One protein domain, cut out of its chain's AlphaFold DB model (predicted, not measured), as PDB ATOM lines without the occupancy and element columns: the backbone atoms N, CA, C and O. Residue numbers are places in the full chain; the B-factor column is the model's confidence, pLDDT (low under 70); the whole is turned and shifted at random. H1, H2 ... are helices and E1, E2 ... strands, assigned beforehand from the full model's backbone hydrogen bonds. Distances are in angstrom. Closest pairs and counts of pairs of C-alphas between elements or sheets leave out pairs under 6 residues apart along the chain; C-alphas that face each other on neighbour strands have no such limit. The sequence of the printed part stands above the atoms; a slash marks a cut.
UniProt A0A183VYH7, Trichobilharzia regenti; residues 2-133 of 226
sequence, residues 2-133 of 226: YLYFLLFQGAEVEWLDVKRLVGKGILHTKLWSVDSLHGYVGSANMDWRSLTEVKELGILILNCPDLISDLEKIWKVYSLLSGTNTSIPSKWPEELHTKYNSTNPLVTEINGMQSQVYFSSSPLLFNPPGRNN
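This is residues 2 to 133 of the 226 residues of a protein of Trichobilharzia regenti (UniProt A0A183VYH7). One long helix, H4, lies through the middle and crosses one face of a small three-stranded sheet, with the hairpin E4 and E5 near the first residues of H4 and long unnamed stretches around. Residues 4 to 10, of which 4 to 8 belong to H1, and residues 47 to 53, of which 49 to 52 belong to H3, stick out. The 132 printed residues run H1, H2, E1, E2, H3, E3, H4, E4, E5, with the antiparallel sheets E1 - E2 - E3 and E4 - E5. The class is mixed, with under half of the residues in named elements; the whole is compact, with a radius of gyration of the C-alphas of 16.0 A and spans of 43 by 41 by 28 A.

H1 is residues 2 to 8, from C-alpha 2 at (72.910, 32.958, 18.436), and H2 is 18 to 22. E1 is 31 to 34, E2 is 38 to 42, 14.0 A long, H3 is 49 to 52 and E3 is 58 to 61. H4, residues 65 to 81, is 24.1 A long, with a kink of 27 degrees near residue 72. E4 is 106 to 110, 11.3 A, and E5 is 113 to 117, 11.7 A, ending at C-alpha 117 (86.143, -0.086, 14.177).

E1 and E2 form a hairpin, with N 34 and O 38 2.9 A apart; E2 and E3 have N 59 and O 41 at 2.8 A. H4 is on this sheet, making two layers, a helix on one face of a sheet, at a height of 9.0 A. It runs across the strands, at 65 degrees to E2 on the local plane; the closest C-alphas of H4 and E2 are Ile 68 and Gly 39, 6.4 A. In the hairpin E4 and E5, N 106 and O 117 are 2.8 A apart. H1, H2 and H3 are not on the three-stranded sheet. Every O i to N i+4 pair is within hydrogen-bond range in H1 and H2, 10 of 13 in H4; H3 is too short for one.

The farthest C-alphas, of Asn 85 and Gly 112, are 45.9 A apart. The printed part has no cut; the link from H4 to E4, 24 residues, is long. Residues 120 to 121 pair parallel with 132 to 133. Mean pLDDT of the printed part is 94.3, and no printed residue is under 70.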
ATOM      1  N   TYR A   2      72.978  34.186  19.255       77.94
ATOM      2  CA  TYR A   2      72.910  32.958  18.436       77.94
ATOM      3  C   TYR A   2      72.092  31.817  19.062       77.94
ATOM      4  O   TYR A   2      71.264  31.210  18.396       77.94
ATOM      5  N   LEU A   3      72.266  31.571  20.364       83.81
ATOM      6  CA  LEU A   3      71.520  30.519  21.059       83.81
ATOM      7  C   LEU A   3      70.009  30.776  21.059       83.81
ATOM      8  O   LEU A   3      69.225  29.875  20.798       83.81
ATOM      9  N   TYR A   4      69.609  32.028  21.295       86.06
ATOM     10  CA  TYR A   4      68.205  32.435  21.245       86.06
ATOM     11  C   TYR A   4      67.598  32.227  19.860       86.06
ATOM     12  O   TYR A   4      66.450  31.809  19.767       86.06
ATOM     13  N   PHE A   5      68.363  32.483  18.795       91.19
ATOM     14  CA  PHE A   5      67.919  32.199  17.436       91.19
ATOM     15  C   PHE A   5      67.686  30.697  17.222       91.19
ATOM     16  O   PHE A   5      66.634  30.328  16.719       91.19
ATOM     17  N   LEU A   6      68.611  29.833  17.655       91.12
ATOM     18  CA  LEU A   6      68.458  28.377  17.527       91.12
ATOM     19  C   LEU A   6      67.232  27.858  18.286       91.12
ATOM     20  O   LEU A   6      66.418  27.144  17.708       91.12
ATOM     21  N   LEU A   7      67.068  28.275  19.544       93.75
ATOM     22  CA  LEU A   7      65.901  27.921  20.356       93.75
ATOM     23  C   LEU A   7      64.596  28.397  19.699       93.75
ATOM     24  O   LEU A   7      63.616  27.662  19.659       93.75
ATOM     25  N   PHE A   8      64.590  29.608  19.133       94.31
ATOM     26  CA  PHE A   8      63.431  30.144  18.416       94.31
ATOM     27  C   PHE A   8      63.096  29.350  17.142       94.31
ATOM     28  O   PHE A   8      61.928  29.238  16.786       94.31
ATOM     29  N   GLN A   9      64.097  28.773  16.475       96.25
ATOM     30  CA  GLN A   9      63.917  27.895  15.311       96.25
ATOM     31  C   GLN A   9      63.587  26.438  15.692       96.25
ATOM     32  O   GLN A   9      63.531  25.581  14.814       96.25
ATOM     33  N   GLY A  10      63.357  26.144  16.977       95.94
ATOM     34  CA  GLY A  10      62.949  24.819  17.452       95.94
ATOM     35  C   GLY A  10      64.099  23.873  17.798       95.94
ATOM     36  O   GLY A  10      63.858  22.686  17.986       95.94
ATOM     37  N   ALA A  11      65.337  24.365  17.890       94.88
ATOM     38  CA  ALA A  11      66.429  23.558  18.419       94.88
ATOM     39  C   ALA A  11      66.271  23.358  19.932       94.88
ATOM     40  O   ALA A  11      65.928  24.292  20.659       94.88
ATOM     41  N   GLU A  12      66.612  22.167  20.411       93.19
ATOM     42  CA  GLU A  12      66.776  21.888  21.836       93.19
ATOM     43  C   GLU A  12      68.248  22.035  22.223       93.19
ATOM     44  O   GLU A  12      69.153  21.688  21.459       93.19
ATOM     45  N   VAL A  13      68.501  22.602  23.403       92.25
ATOM     46  CA  VAL A  13      69.856  22.857  23.897       92.25
ATOM     47  C   VAL A  13      69.999  22.262  25.282       92.25
ATOM     48  O   VAL A  13      69.297  22.650  26.216       92.25
ATOM     49  N   GLU A  14      70.989  21.393  25.420       92.69
ATOM     50  CA  GLU A  14      71.337  20.734  26.667       92.69
ATOM     51  C   GLU A  14      72.729  21.165  27.140       92.69
ATOM     52  O   GLU A  14      73.647  21.371  26.343       92.69
ATOM     53  N   TRP A  15      72.885  21.318  28.458       93.38
ATOM     54  CA  TRP A  15      74.135  21.757  29.078       93.38
ATOM     55  C   TRP A  15      74.711  20.663  29.968       93.38
ATOM     56  O   TRP A  15      74.115  20.301  30.986       93.38
ATOM     57  N   LEU A  16      75.908  20.197  29.616       95.00
ATOM     58  CA  LEU A  16      76.660  19.219  30.391       95.00
ATOM     59  C   LEU A  16      77.711  19.907  31.270       95.00
ATOM     60  O   LEU A  16      78.735  20.389  30.781       95.00
ATOM     61  N   ASP A  17      77.494  19.894  32.584       95.19
ATOM     62  CA  ASP A  17      78.462  20.403  33.557       95.19
ATOM     63  C   ASP A  17      79.407  19.287  34.032       95.19
ATOM     64  O   ASP A  17      79.206  18.649  35.070       95.19
ATOM     65  N   VAL A  18      80.460  19.041  33.247       94.94
ATOM     66  CA  VAL A  18      81.481  18.020  33.549       94.94
ATOM     67  C   VAL A  18      82.175  18.301  34.883       94.94
ATOM     68  O   VAL A  18      82.422  17.376  35.657       94.94
ATOM     69  N   LYS A  19      82.451  19.574  35.193       92.19
ATOM     70  CA  LYS A  19      83.122  19.956  36.438       92.19
ATOM     71  C   LYS A  19      82.254  19.644  37.655       92.19
ATOM     72  O   LYS A  19      82.787  19.156  38.643       92.19
ATOM     73  N   ARG A  20      80.941  19.871  37.593       94.38
ATOM     74  CA  ARG A  20      80.009  19.483  38.665       94.38
ATOM     75  C   ARG A  20      79.926  17.967  38.840       94.38
ATOM     76  O   ARG A  20      79.884  17.496  39.970       94.38
ATOM     77  N   LEU A  21      79.907  17.213  37.741       95.62
ATOM     78  CA  LEU A  21      79.736  15.755  37.767       95.62
ATOM     79  C   LEU A  21      81.005  14.996  38.186       95.62
ATOM     80  O   LEU A  21      80.912  13.972  38.856       95.62
ATOM     81  N   VAL A  22      82.181  15.482  37.784       94.00
ATOM     82  CA  VAL A  22      83.472  14.779  37.931       94.00
ATOM     83  C   VAL A  22      84.441  15.525  38.863       94.00
ATOM     84  O   VAL A  22      85.477  14.994  39.259       94.00
ATOM     85  N   GLY A  23      84.135  16.772  39.223       91.50
ATOM     86  CA  GLY A  23      84.977  17.661  40.032       91.50
ATOM     87  C   GLY A  23      85.959  18.516  39.217       91.50
ATOM     88  O   GLY A  23      86.471  19.518  39.719       91.50
ATOM     89  N   LYS A  24      86.230  18.156  37.955       88.19
ATOM     90  CA  LYS A  24      87.171  18.849  37.058       88.19
ATOM     91  C   LYS A  24      86.886  18.548  35.585       88.19
ATOM     92  O   LYS A  24      86.175  17.599  35.272       88.19
ATOM     93  N   GLY A  25      87.521  19.314  34.700       88.81
ATOM     94  CA  GLY A  25      87.467  19.107  33.253       88.81
ATOM     95  C   GLY A  25      86.301  19.818  32.567       88.81
ATOM     96  O   GLY A  25      85.447  20.427  33.208       88.81
ATOM     97  N   ILE A  26      86.314  19.749  31.239       91.75
ATOM     98  CA  ILE A  26      85.295  20.285  30.331       91.75
ATOM     99  C   ILE A  26      85.060  19.272  29.208       91.75
ATOM    100  O   ILE A  26      85.932  18.447  28.928       91.75
ATOM    101  N   LEU A  27      83.904  19.342  28.546       93.56
ATOM    102  CA  LEU A  27      83.648  18.532  27.359       93.56
ATOM    103  C   LEU A  27      84.503  19.047  26.191       93.56
ATOM    104  O   LEU A  27      84.429  20.222  25.840       93.56
ATOM    105  N   HIS A  28      85.307  18.168  25.589       94.44
ATOM    106  CA  HIS A  28      86.176  18.516  24.455       94.44
ATOM    107  C   HIS A  28      85.914  17.673  23.195       94.44
ATOM    108  O   HIS A  28      86.535  17.904  22.156       94.44
ATOM    109  N   THR A  29      84.985  16.723  23.258       95.50
ATOM    110  CA  THR A  29      84.552  15.903  22.122       95.50
ATOM    111  C   THR A  29      83.946  16.775  21.021       95.50
ATOM    112  O   THR A  29      83.151  17.668  21.314       95.50
ATOM    113  N   LYS A  30      84.285  16.508  19.754       96.31
ATOM    114  CA  LYS A  30      83.604  17.098  18.593       96.31
ATOM    115  C   LYS A  30      83.051  15.981  17.723       96.31
ATOM    116  O   LYS A  30      83.788  15.321  16.992       96.31
ATOM    117  N   LEU A  31      81.751  15.757  17.855       96.19
ATOM    118  CA  LEU A  31      81.009  14.782  17.075       96.19
ATOM    119  C   LEU A  31      79.610  15.308  16.770       96.19
ATOM    120  O   LEU A  31      79.107  16.174  17.485       96.19
ATOM    121  N   TRP A  32      78.994  14.766  15.729       96.06
ATOM    122  CA  TRP A  32      77.569  14.922  15.446       96.06
ATOM    123  C   TRP A  32      77.060  13.688  14.701       96.06
ATOM    124  O   TRP A  32      77.844  12.974  14.074       96.06
ATOM    125  N   SER A  33      75.753  13.450  14.761       97.12
ATOM    126  CA  SER A  33      75.048  12.504  13.897       97.12
ATOM    127  C   SER A  33      73.836  13.179  13.257       97.12
ATOM    128  O   SER A  33      73.357  14.203  13.744       97.12
ATOM    129  N   VAL A  34      73.380  12.630  12.133       97.50
ATOM    130  CA  VAL A  34      72.181  13.067  11.408       97.50
ATOM    131  C   VAL A  34      71.393  11.828  10.993       97.50
ATOM    132  O   VAL A  34      71.967  10.888  10.431       97.50
ATOM    133  N   ASP A  35      70.094  11.834  11.299       97.06
ATOM    134  CA  ASP A  35      69.102  10.810  10.936       97.06
ATOM    135  C   ASP A  35      69.496   9.367  11.301       97.06
ATOM    136  O   ASP A  35      69.097   8.414  10.633       97.06
ATOM    137  N   SER A  36      70.331   9.197  12.333       96.69
ATOM    138  CA  SER A  36      70.927   7.910  12.722       96.69
ATOM    139  C   SER A  36      71.624   7.162  11.570       96.69
ATOM    140  O   SER A  36      71.763   5.939  11.599       96.69
ATOM    141  N   LEU A  37      72.090   7.900  10.556       96.44
ATOM    142  CA  LEU A  37      72.637   7.349   9.314       96.44
ATOM    143  C   LEU A  37      74.014   7.913   8.958       96.44
ATOM    144  O   LEU A  37      74.875   7.195   8.435       96.44
ATOM    145  N   HIS A  38      74.223   9.194   9.256       97.19
ATOM    146  CA  HIS A  38      75.462   9.918   9.002       97.19
ATOM    147  C   HIS A  38      76.031  10.468  10.302       97.19
ATOM    148  O   HIS A  38      75.304  10.697  11.269       97.19
ATOM    149  N   GLY A  39      77.331  10.727  10.325       96.62
ATOM    150  CA  GLY A  39      77.953  11.372  11.467       96.62
ATOM    151  C   GLY A  39      79.395  11.760  11.231       96.62
ATOM    152  O   GLY A  39      79.988  11.469  10.195       96.62
ATOM    153  N   TYR A  40      79.961  12.424  12.222       96.69
ATOM    154  CA  TYR A  40      81.322  12.926  12.197       96.69
ATOM    155  C   TYR A  40      81.962  12.768  13.563       96.69
ATOM    156  O   TYR A  40      81.307  12.944  14.589       96.69
ATOM    157  N   VAL A  41      83.263  12.505  13.566       96.62
ATOM    158  CA  VAL A  41      84.120  12.630  14.743       96.62
ATOM    159  C   VAL A  41      85.489  13.142  14.307       96.62
ATOM    160  O   VAL A  41      86.043  12.677  13.310       96.62
ATOM    161  N   GLY A  42      86.057  14.107  15.028       95.44
ATOM    162  CA  GLY A  42      87.362  14.655  14.669       95.44
ATOM    163  C   GLY A  42      87.862  15.751  15.596       95.44
ATOM    164  O   GLY A  42      87.320  15.972  16.679       95.44
ATOM    165  N   SER A  43      88.921  16.434  15.165       94.56
ATOM    166  CA  SER A  43      89.578  17.488  15.940       94.56
ATOM    167  C   SER A  43      88.945  18.871  15.756       94.56
ATOM    168  O   SER A  43      89.018  19.682  16.679       94.56
ATOM    169  N   ALA A  44      88.266  19.106  14.624       93.50
ATOM    170  CA  ALA A  44      87.660  20.396  14.298       93.50
ATOM    171  C   ALA A  44      86.631  20.838  15.342       93.50
ATOM    172  O   ALA A  44      85.652  20.131  15.599       93.50
ATOM    173  N   ASN A  45      86.829  22.033  15.899       91.06
ATOM    174  CA  ASN A  45      85.768  22.751  16.591       91.06
ATOM    175  C   ASN A  45      84.670  23.129  15.589       91.06
ATOM    176  O   ASN A  45      84.925  23.343  14.404       91.06
ATOM    177  N   MET A  46      83.432  23.233  16.072       87.88
ATOM    178  CA  MET A  46      82.277  23.623  15.253       87.88
ATOM    179  C   MET A  46      82.219  25.149  15.080       87.88
ATOM    180  O   MET A  46      81.200  25.785  15.341       87.88
ATOM    181  N   ASP A  47      83.344  25.744  14.686       87.56
ATOM    182  CA  ASP A  47      83.486  27.166  14.406       87.56
ATOM    183  C   ASP A  47      84.363  27.409  13.169       87.56
ATOM    184  O   ASP A  47      85.136  26.553  12.734       87.56
ATOM    185  N   TRP A  48      84.216  28.588  12.566       83.69
ATOM    186  CA  TRP A  48      84.817  28.911  11.269       83.69
ATOM    187  C   TRP A  48      86.355  28.881  11.269       83.69
ATOM    188  O   TRP A  48      86.955  28.696  10.207       83.69
ATOM    189  N   ARG A  49      87.011  29.026  12.430       84.38
ATOM    190  CA  ARG A  49      88.480  28.992  12.513       84.38
ATOM    191  C   ARG A  49      89.010  27.604  12.190       84.38
ATOM    192  O   ARG A  49      90.016  27.489  11.493       84.38
ATOM    193  N   SER A  50      88.295  26.551  12.587       86.88
ATOM    194  CA  SER A  50      88.647  25.174  12.219       86.88
ATOM    195  C   SER A  50      88.534  24.899  10.712       86.88
ATOM    196  O   SER A  50      89.088  23.911  10.244       86.88
ATOM    197  N   LEU A  51      87.870  25.766   9.931       82.31
ATOM    198  CA  LEU A  51      87.785  25.633   8.469       82.31
ATOM    199  C   LEU A  51      88.939  26.308   7.720       82.31
ATOM    200  O   LEU A  51      89.220  25.939   6.583       82.31
ATOM    201  N   THR A  52      89.563  27.330   8.309       86.38
ATOM    202  CA  THR A  52      90.455  28.241   7.566       86.38
ATOM    203  C   THR A  52      91.801  28.494   8.235       86.38
ATOM    204  O   THR A  52      92.770  28.784   7.538       86.38
ATOM    205  N   GLU A  53      91.894  28.361   9.559       85.88
ATOM    206  CA  GLU A  53      93.064  28.788  10.337       85.88
ATOM    207  C   GLU A  53      93.773  27.629  11.050       85.88
ATOM    208  O   GLU A  53      94.948  27.749  11.399       85.88
ATOM    209  N   VAL A  54      93.088  26.501  11.265       87.50
ATOM    210  CA  VAL A  54      93.616  25.357  12.022       87.50
ATOM    211  C   VAL A  54      93.728  24.126  11.129       87.50
ATOM    212  O   VAL A  54      92.824  23.802  10.362       87.50
ATOM    213  N   LYS A  55      94.847  23.402  11.242       89.88
ATOM    214  CA  LYS A  55      94.990  22.079  10.630       89.88
ATOM    215  C   LYS A  55      94.189  21.063  11.441       89.88
ATOM    216  O   LYS A  55      94.640  20.635  12.502       89.88
ATOM    217  N   GLU A  56      93.061  20.636  10.894       92.50
ATOM    218  CA  GLU A  56      92.165  19.664  11.516       92.50
ATOM    219  C   GLU A  56      92.135  18.336  10.749       92.50
ATOM    220  O   GLU A  56      92.473  18.264   9.565       92.50
ATOM    221  N   LEU A  57      91.720  17.269  11.432       93.31
ATOM    222  CA  LEU A  57      91.452  15.961  10.844       93.31
ATOM    223  C   LEU A  57      90.199  15.363  11.484       93.31
ATOM    224  O   LEU A  57      90.004  15.439  12.698       93.31
ATOM    225  N   GLY A  58      89.371  14.715  10.677       93.31
ATOM    226  CA  GLY A  58      88.203  13.997  11.160       93.31
ATOM    227  C   GLY A  58      87.755  12.919  10.190       93.31
ATOM    228  O   GLY A  58      88.253  12.818   9.069       93.31
ATOM    229  N   ILE A  59      86.815  12.106  10.653       93.81
ATOM    230  CA  ILE A  59      86.188  11.032   9.895       93.81
ATOM    231  C   ILE A  59      84.733  11.431   9.679       93.81
ATOM    232  O   ILE A  59      83.986  11.605  10.641       93.81
ATOM    233  N   LEU A  60      84.346  11.570   8.412       95.31
ATOM    234  CA  LEU A  60      82.952  11.667   8.000       95.31
ATOM    235  C   LEU A  60      82.441  10.256   7.706       95.31
ATOM    236  O   LEU A  60      83.003   9.544   6.876       95.31
ATOM    237  N   ILE A  61      81.382   9.863   8.396       94.88
ATOM    238  CA  ILE A  61      80.743   8.558   8.287       94.88
ATOM    239  C   ILE A  61      79.436   8.764   7.531       94.88
ATOM    240  O   ILE A  61      78.578   9.539   7.959       94.88
ATOM    241  N   LEU A  62      79.279   8.075   6.403       94.81
ATOM    242  CA  LEU A  62      78.093   8.176   5.564       94.81
ATOM    243  C   LEU A  62      77.445   6.807   5.403       94.81
ATOM    244  O   LEU A  62      78.139   5.839   5.112       94.81
ATOM    245  N   ASN A  63      76.117   6.755   5.540       94.38
ATOM    246  CA  ASN A  63      75.322   5.560   5.268       94.38
ATOM    247  C   ASN A  63      75.791   4.323   6.063       94.38
ATOM    248  O   ASN A  63      75.931   3.233   5.510       94.38
ATOM    249  N   CYS A  64      76.076   4.497   7.358       94.75
ATOM    250  CA  CYS A  64      76.578   3.424   8.222       94.75
ATOM    251  C   CYS A  64      75.786   3.367   9.541       94.75
ATOM    252  O   CYS A  64      76.300   3.771  10.588       94.75
ATOM    253  N   PRO A  65      74.528   2.889   9.511       95.94
ATOM    254  CA  PRO A  65      73.621   2.977  10.657       95.94
ATOM    255  C   PRO A  65      74.137   2.235  11.897       95.94
ATOM    256  O   PRO A  65      73.975   2.732  13.005       95.94
ATOM    257  N   ASP A  66      74.832   1.103  11.740       94.69
ATOM    258  CA  ASP A  66      75.398   0.365  12.881       94.69
ATOM    259  C   ASP A  66      76.475   1.170  13.621       94.69
ATOM    260  O   ASP A  66      76.513   1.195  14.854       94.69
ATOM    261  N   LEU A  67      77.350   1.852  12.873       95.81
ATOM    262  CA  LEU A  67      78.407   2.674  13.454       95.81
ATOM    263  C   LEU A  67      77.821   3.951  14.066       95.81
ATOM    264  O   LEU A  67      78.203   4.330  15.172       95.81
ATOM    265  N   ILE A  68      76.859   4.585  13.393       97.56
ATOM    266  CA  ILE A  68      76.189   5.779  13.917       97.56
ATOM    267  C   ILE A  68      75.357   5.458  15.156       97.56
ATOM    268  O   ILE A  68      75.430   6.200  16.133       97.56
ATOM    269  N   SER A  69      74.671   4.314  15.196       97.38
ATOM    270  CA  SER A  69      73.963   3.864  16.396       97.38
ATOM    271  C   SER A  69      74.898   3.712  17.599       97.38
ATOM    272  O   SER A  69      74.460   3.939  18.728       97.38
ATOM    273  N   ASP A  70      76.162   3.326  17.394       97.88
ATOM    274  CA  ASP A  70      77.140   3.231  18.480       97.88
ATOM    275  C   ASP A  70      77.713   4.601  18.877       97.88
ATOM    276  O   ASP A  70      77.900   4.863  20.068       97.88
ATOM    277  N   LEU A  71      77.942   5.488  17.901       97.88
ATOM    278  CA  LEU A  71      78.352   6.878  18.130       97.88
ATOM    279  C   LEU A  71      77.299   7.636  18.951       97.88
ATOM    280  O   LEU A  71      77.629   8.313  19.925       97.88
ATOM    281  N   GLU A  72      76.022   7.473  18.610       98.19
ATOM    282  CA  GLU A  72      74.898   8.123  19.285       98.19
ATOM    283  C   GLU A  72      74.769   7.727  20.754       98.19
ATOM    284  O   GLU A  72      74.264   8.514  21.548       98.19
ATOM    285  N   LYS A  73      75.270   6.556  21.168       98.44
ATOM    286  CA  LYS A  73      75.307   6.193  22.594       98.44
ATOM    287  C   LYS A  73      76.190   7.143  23.397       98.44
ATOM    288  O   LYS A  73      75.843   7.463  24.528       98.44
ATOM    289  N   ILE A  74      77.295   7.625  22.820       98.00
ATOM    290  CA  ILE A  74      78.162   8.622  23.467       98.00
ATOM    291  C   ILE A  74      77.396   9.938  23.636       98.00
ATOM    292  O   ILE A  74      77.391  10.515  24.721       98.00
ATOM    293  N   TRP A  75      76.685  10.377  22.595       96.00
ATOM    294  CA  TRP A  75      75.846  11.572  22.681       96.00
ATOM    295  C   TRP A  75      74.711  11.413  23.706       96.00
ATOM    296  O   TRP A  75      74.505  12.297  24.532       96.00
ATOM    297  N   LYS A  76      74.031  10.260  23.738       97.44
ATOM    298  CA  LYS A  76      72.960   9.969  24.707       97.44
ATOM    299  C   LYS A  76      73.461   9.931  26.150       97.44
ATOM    300  O   LYS A  76      72.720  10.315  27.047       97.44
ATOM    301  N   VAL A  77      74.713   9.526  26.392       98.06
ATOM    302  CA  VAL A  77      75.349   9.688  27.712       98.06
ATOM    303  C   VAL A  77      75.435  11.167  28.085       98.06
ATOM    304  O   VAL A  77      75.081  11.528  29.205       98.06
ATOM    305  N   TYR A  78      75.879  12.030  27.167       97.12
ATOM    306  CA  TYR A  78      75.950  13.470  27.430       97.12
ATOM    307  C   TYR A  78      74.569  14.062  27.692       97.12
ATOM    308  O   TYR A  78      74.420  14.831  28.638       97.12
ATOM    309  N   SER A  79      73.568  13.661  26.910       96.06
ATOM    310  CA  SER A  79      72.189  14.109  27.087       96.06
ATOM    311  C   SER A  79      71.611  13.674  28.436       96.06
ATOM    312  O   SER A  79      71.175  14.512  29.223       96.06
ATOM    313  N   LEU A  80      71.757  12.394  28.800       97.06
ATOM    314  CA  LEU A  80      71.315  11.863  30.097       97.06
ATOM    315  C   LEU A  80      71.950  12.596  31.291       97.06
ATOM    316  O   LEU A  80      71.326  12.759  32.339       97.06
ATOM    317  N   LEU A  81      73.209  13.012  31.148       97.12
ATOM    318  CA  LEU A  81      73.946  13.732  32.183       97.12
ATOM    319  C   LEU A  81      73.736  15.253  32.138       97.12
ATOM    320  O   LEU A  81      74.201  15.951  33.043       97.12
ATOM    321  N   SER A  82      73.051  15.784  31.128       96.12
ATOM    322  CA  SER A  82      72.837  17.222  30.977       96.12
ATOM    323  C   SER A  82      71.742  17.747  31.905       96.12
ATOM    324  O   SER A  82      70.781  17.060  32.232       96.12
ATOM    325  N   GLY A  83      71.887  18.995  32.351       91.38
ATOM    326  CA  GLY A  83      70.983  19.633  33.309       91.38
ATOM    327  C   GLY A  83      71.604  19.853  34.691       91.38
ATOM    328  O   GLY A  83      72.761  19.518  34.955       91.38
ATOM    329  N   THR A  84      70.844  20.485  35.587       86.75
ATOM    330  CA  THR A  84      71.356  20.969  36.884       86.75
ATOM    331  C   THR A  84      71.259  19.942  38.011       86.75
ATOM    332  O   THR A  84      72.085  19.969  38.919       86.75
ATOM    333  N   ASN A  85      70.302  19.014  37.937       88.19
ATOM    334  CA  ASN A  85      70.014  18.025  38.988       88.19
ATOM    335  C   ASN A  85      70.351  16.581  38.572       88.19
ATOM    336  O   ASN A  85      69.853  15.630  39.168       88.19
ATOM    337  N   THR A  86      71.177  16.406  37.542       94.06
ATOM    338  CA  THR A  86      71.643  15.089  37.092       94.06
ATOM    339  C   THR A  86      72.853  14.620  37.886       94.06
ATOM    340  O   THR A  86      73.647  15.420  38.388       94.06
ATOM    341  N   SER A  87      73.035  13.309  37.972       95.06
ATOM    342  CA  SER A  87      74.221  12.677  38.542       95.06
ATOM    343  C   SER A  87      74.645  11.499  37.677       95.06
ATOM    344  O   SER A  87      73.864  10.983  36.878       95.06
ATOM    345  N   ILE A  88      75.901  11.080  37.824       96.94
ATOM    346  CA  ILE A  88      76.384   9.864  37.171       96.94
ATOM    347  C   ILE A  88      75.651   8.679  37.814       96.94
ATOM    348  O   ILE A  88      75.737   8.521  39.037       96.94
ATOM    349  N   PRO A  89      74.910   7.868  37.041       96.62
ATOM    350  CA  PRO A  89      74.127   6.788  37.613       96.62
ATOM    351  C   PRO A  89      75.048   5.695  38.162       96.62
ATOM    352  O   PRO A  89      76.103   5.406  37.601       96.62
ATOM    353  N   SER A  90      74.623   5.028  39.235       95.62
ATOM    354  CA  SER A  90      75.340   3.858  39.764       95.62
ATOM    355  C   SER A  90      75.301   2.664  38.802       95.62
ATOM    356  O   SER A  90      76.218   1.845  38.796       95.62
ATOM    357  N   LYS A  91      74.255   2.577  37.969       97.12
ATOM    358  CA  LYS A  91      74.118   1.617  36.871       97.12
ATOM    359  C   LYS A  91      73.659   2.344  35.609       97.12
ATOM    360  O   LYS A  91      72.611   2.982  35.608       97.12
ATOM    361  N   TRP A  92      74.424   2.206  34.530       98.06
ATOM    362  CA  TRP A  92      74.062   2.755  33.224       98.06
ATOM    363  C   TRP A  92      72.863   2.017  32.606       98.06
ATOM    364  O   TRP A  92      72.847   0.779  32.673       98.06
ATOM    365  N   PRO A  93      71.917   2.733  31.969       97.94
ATOM    366  CA  PRO A  93      70.852   2.127  31.170       97.94
ATOM    367  C   PRO A  93      71.408   1.180  30.098       97.94
ATOM    368  O   PRO A  93      72.452   1.459  29.503       97.94
ATOM    369  N   GLU A  94      70.738   0.049  29.874       97.81
ATOM    370  CA  GLU A  94      71.227  -1.027  28.997       97.81
ATOM    371  C   GLU A  94      71.326  -0.582  27.533       97.81
ATOM    372  O   GLU A  94      72.237  -0.994  26.817       97.81
ATOM    373  N   GLU A  95      70.471   0.346  27.104       97.50
ATOM    374  CA  GLU A  95      70.498   0.948  25.773       97.50
ATOM    375  C   GLU A  95      71.785   1.741  25.478       97.50
ATOM    376  O   GLU A  95      72.146   1.926  24.311       97.50
ATOM    377  N   LEU A  96      72.505   2.182  26.518       98.12
ATOM    378  CA  LEU A  96      73.781   2.891  26.393       98.12
ATOM    379  C   LEU A  96      74.989   1.950  26.413       98.12
ATOM    380  O   LEU A  96      76.105   2.386  26.124       98.12
ATOM    381  N   HIS A  97      74.797   0.667  26.730       98.31
ATOM    382  CA  HIS A  97      75.880  -0.316  26.705       98.31
ATOM    383  C   HIS A  97      76.297  -0.581  25.261       98.31
ATOM    384  O   HIS A  97      75.493  -0.509  24.325       98.31
ATOM    385  N   THR A  98      77.563  -0.931  25.057       98.00
ATOM    386  CA  THR A  98      78.056  -1.308  23.731       98.00
ATOM    387  C   THR A  98      78.749  -2.658  23.748       98.00
ATOM    388  O   THR A  98      79.476  -3.002  24.674       98.00
ATOM    389  N   LYS A  99      78.534  -3.429  22.681       97.19
ATOM    390  CA  LYS A  99      79.310  -4.639  22.405       97.19
ATOM    391  C   LYS A  99      80.598  -4.332  21.641       97.19
ATOM    392  O   LYS A  99      81.439  -5.221  21.543       97.19
ATOM    393  N   TYR A 100      80.731  -3.125  21.083       97.94
ATOM    394  CA  TYR A 100      81.850  -2.742  20.230       97.94
ATOM    395  C   TYR A 100      82.984  -2.146  21.051       97.94
ATOM    396  O   TYR A 100      82.824  -1.113  21.700       97.94
ATOM    397  N   ASN A 101      84.131  -2.816  21.030       97.44
ATOM    398  CA  ASN A 101      85.292  -2.462  21.838       97.44
ATOM    399  C   ASN A 101      86.583  -3.039  21.236       97.44
ATOM    400  O   ASN A 101      86.569  -3.677  20.186       97.44
ATOM    401  N   SER A 102      87.710  -2.831  21.910       95.44
ATOM    402  CA  SER A 102      89.036  -3.239  21.440       95.44
ATOM    403  C   SER A 102      89.237  -4.752  21.289       95.44
ATOM    404  O   SER A 102      90.191  -5.156  20.620       95.44
ATOM    405  N   THR A 103      88.386  -5.586  21.898       95.56
ATOM    406  CA  THR A 103      88.408  -7.052  21.745       95.56
ATOM    407  C   THR A 103      87.294  -7.573  20.838       95.56
ATOM    408  O   THR A 103      87.429  -8.663  20.289       95.56
ATOM    409  N   ASN A 104      86.230  -6.796  20.639       97.25
ATOM    410  CA  ASN A 104      85.108  -7.105  19.759       97.25
ATOM    411  C   ASN A 104      84.730  -5.876  18.905       97.25
ATOM    412  O   ASN A 104      83.700  -5.247  19.160       97.25
ATOM    413  N   PRO A 105      85.563  -5.468  17.933       97.12
ATOM    414  CA  PRO A 105      85.284  -4.302  17.098       97.12
ATOM    415  C   PRO A 105      84.160  -4.580  16.088       97.12
ATOM    416  O   PRO A 105      83.949  -5.715  15.662       97.12
ATOM    417  N   LEU A 106      83.455  -3.530  15.659       96.81
ATOM    418  CA  LEU A 106      82.538  -3.605  14.525       96.81
ATOM    419  C   LEU A 106      83.342  -3.885  13.252       96.81
ATOM    420  O   LEU A 106      84.243  -3.121  12.904       96.81
ATOM    421  N   VAL A 107      82.991  -4.954  12.541       96.25
ATOM    422  CA  VAL A 107      83.516  -5.227  11.202       96.25
ATOM    423  C   VAL A 107      82.616  -4.521  10.196       96.25
ATOM    424  O   VAL A 107      81.441  -4.856  10.080       96.25
ATOM    425  N   THR A 108      83.159  -3.537   9.489       93.44
ATOM    426  CA  THR A 108      82.431  -2.760   8.478       93.44
ATOM    427  C   THR A 108      83.366  -2.346   7.348       93.44
ATOM    428  O   THR A 108      84.567  -2.605   7.400       93.44
ATOM    429  N   GLU A 109      82.833  -1.722   6.308       90.62
ATOM    430  CA  GLU A 109      83.620  -1.204   5.199       90.62
ATOM    431  C   GLU A 109      83.866   0.296   5.381       90.62
ATOM    432  O   GLU A 109      82.935   1.075   5.573       90.62
ATOM    433  N   ILE A 110      85.131   0.713   5.311       86.00
ATOM    434  CA  ILE A 110      85.520   2.123   5.247       86.00
ATOM    435  C   ILE A 110      86.194   2.341   3.895       86.00
ATOM    436  O   ILE A 110      87.262   1.788   3.643       86.00
ATOM    437  N   ASN A 111      85.588   3.162   3.032       87.81
ATOM    438  CA  ASN A 111      86.118   3.515   1.708       87.81
ATOM    439  C   ASN A 111      86.530   2.298   0.849       87.81
ATOM    440  O   ASN A 111      87.635   2.283   0.307       87.81
ATOM    441  N   GLY A 112      85.696   1.260   0.739       88.81
ATOM    442  CA  GLY A 112      86.055   0.061  -0.033       88.81
ATOM    443  C   GLY A 112      86.836  -0.999   0.745       88.81
ATOM    444  O   GLY A 112      87.078  -2.084   0.222       88.81
ATOM    445  N   MET A 113      87.284  -0.701   1.971       92.81
ATOM    446  CA  MET A 113      88.173  -1.580   2.729       92.81
ATOM    447  C   MET A 113      87.493  -2.143   3.971       92.81
ATOM    448  O   MET A 113      87.065  -1.398   4.859       92.81
ATOM    449  N   GLN A 114      87.475  -3.473   4.076       95.25
ATOM    450  CA  GLN A 114      87.045  -4.153   5.290       95.25
ATOM    451  C   GLN A 114      87.924  -3.722   6.468       95.25
ATOM    452  O   GLN A 114      89.145  -3.876   6.456       95.25
ATOM    453  N   SER A 115      87.275  -3.163   7.480       94.19
ATOM    454  CA  SER A 115      87.893  -2.476   8.603       94.19
ATOM    455  C   SER A 115      87.266  -2.932   9.917       94.19
ATOM    456  O   SER A 115      86.104  -3.331   9.975       94.19
ATOM    457  N   GLN A 116      88.053  -2.861  10.988       95.31
ATOM    458  CA  GLN A 116      87.613  -3.118  12.357       95.31
ATOM    459  C   GLN A 116      87.577  -1.793  13.115       95.31
ATOM    460  O   GLN A 116      88.595  -1.107  13.203       95.31
ATOM    461  N   VAL A 117      86.410  -1.426  13.641       95.50
ATOM    462  CA  VAL A 117      86.143  -0.086  14.177       95.50
ATOM    463  C   VAL A 117      85.459  -0.178  15.535       95.50
ATOM    464  O   VAL A 117      84.575  -1.002  15.750       95.50
ATOM    465  N   TYR A 118      85.839   0.690  16.461       97.12
ATOM    466  CA  TYR A 118      85.105   0.929  17.699       97.12
ATOM    467  C   TYR A 118      85.376   2.364  18.160       97.12
ATOM    468  O   TYR A 118      86.430   2.922  17.851       97.12
ATOM    469  N   PHE A 119      84.452   2.953  18.919       97.56
ATOM    470  CA  PHE A 119      84.703   4.231  19.589       97.56
ATOM    471  C   PHE A 119      85.218   4.009  21.012       97.56
ATOM    472  O   PHE A 119      84.767   3.103  21.721       97.56
ATOM    473  N   SER A 120      86.141   4.858  21.446       97.75
ATOM    474  CA  SER A 120      86.491   5.044  22.852       97.75
ATOM    475  C   SER A 120      85.919   6.372  23.351       97.75
ATOM    476  O   SER A 120      85.448   7.188  22.559       97.75
ATOM    477  N   SER A 121      85.869   6.545  24.669       97.75
ATOM    478  CA  SER A 121      85.418   7.792  25.282       97.75
ATOM    479  C   SER A 121      86.124   8.030  26.616       97.75
ATOM    480  O   SER A 121      86.666   7.110  27.237       97.75
ATOM    481  N   SER A 122      86.110   9.279  27.066       96.12
ATOM    482  CA  SER A 122      86.593   9.716  28.371       96.12
ATOM    483  C   SER A 122      85.691  10.834  28.924       96.12
ATOM    484  O   SER A 122      85.003  11.512  28.156       96.12
ATOM    485  N   PRO A 123      85.658  11.048  30.252       96.12
ATOM    486  CA  PRO A 123      86.355  10.292  31.300       96.12
ATOM    487  C   PRO A 123      85.772   8.887  31.507       96.12
ATOM    488  O   PRO A 123      84.635   8.624  31.133       96.12
ATOM    489  N   LEU A 124      86.518   7.999  32.180       95.62
ATOM    490  CA  LEU A 124      86.061   6.636  32.500       95.62
ATOM    491  C   LEU A 124      84.695   6.619  33.209       95.62
ATOM    492  O   LEU A 124      83.883   5.734  32.964       95.62
ATOM    493  N   LEU A 125      84.420   7.622  34.049       96.62
ATOM    494  CA  LEU A 125      83.136   7.757  34.739       96.62
ATOM    495  C   LEU A 125      81.946   7.953  33.789       96.62
ATOM    496  O   LEU A 125      80.823   7.719  34.210       96.62
ATOM    497  N   PHE A 126      82.170   8.384  32.546       97.25
ATOM    498  CA  PHE A 126      81.140   8.578  31.520       97.25
ATOM    499  C   PHE A 126      81.080   7.409  30.531       97.25
ATOM    500  O   PHE A 126      80.443   7.526  29.490       97.25
ATOM    501  N   ASN A 127      81.739   6.286  30.819       97.88
ATOM    502  CA  ASN A 127      81.732   5.128  29.936       97.88
ATOM    503  C   ASN A 127      80.750   4.071  30.458       97.88
ATOM    504  O   ASN A 127      81.042   3.404  31.457       97.88
ATOM    505  N   PRO A 128      79.603   3.866  29.781       98.00
ATOM    506  CA  PRO A 128      78.772   2.693  30.001       98.00
ATOM    507  C   PRO A 128      79.540   1.384  29.770       98.00
ATOM    508  O   PRO A 128      80.557   1.373  29.063       98.00
ATOM    509  N   PRO A 129      79.040   0.255  30.307       98.19
ATOM    510  CA  PRO A 129      79.612  -1.063  30.079       98.19
ATOM    511  C   PRO A 129      79.957  -1.337  28.610       98.19
ATOM    512  O   PRO A 129      79.166  -1.094  27.693       98.19
ATOM    513  N   GLY A 130      81.174  -1.841  28.415       97.56
ATOM    514  CA  GLY A 130      81.742  -2.179  27.114       97.56
ATOM    515  C   GLY A 130      82.483  -1.041  26.410       97.56
ATOM    516  O   GLY A 130      83.345  -1.336  25.590       97.56
ATOM    517  N   ARG A 131      82.247   0.238  26.738       98.19
ATOM    518  CA  ARG A 131      82.967   1.351  26.096       98.19
ATOM    519  C   ARG A 131      84.413   1.427  26.597       98.19
ATOM    520  O   ARG A 131      84.656   1.592  27.790       98.19
ATOM    521  N   ASN A 132      85.387   1.356  25.685       97.69
ATOM    522  CA  ASN A 132      86.795   1.560  26.041       97.69
ATOM    523  C   ASN A 132      87.065   2.997  26.492       97.69
ATOM    524  O   ASN A 132      86.550   3.954  25.917       97.69
ATOM    525  N   ASN A 133      87.962   3.132  27.464       97.62
ATOM    526  CA  ASN A 133      88.551   4.405  27.845       97.62
ATOM    527  C   ASN A 133      89.610   4.852  26.822       97.62
ATOM    528  O   ASN A 133      90.391   4.030  26.337       97.62
TER     529      ASN A 133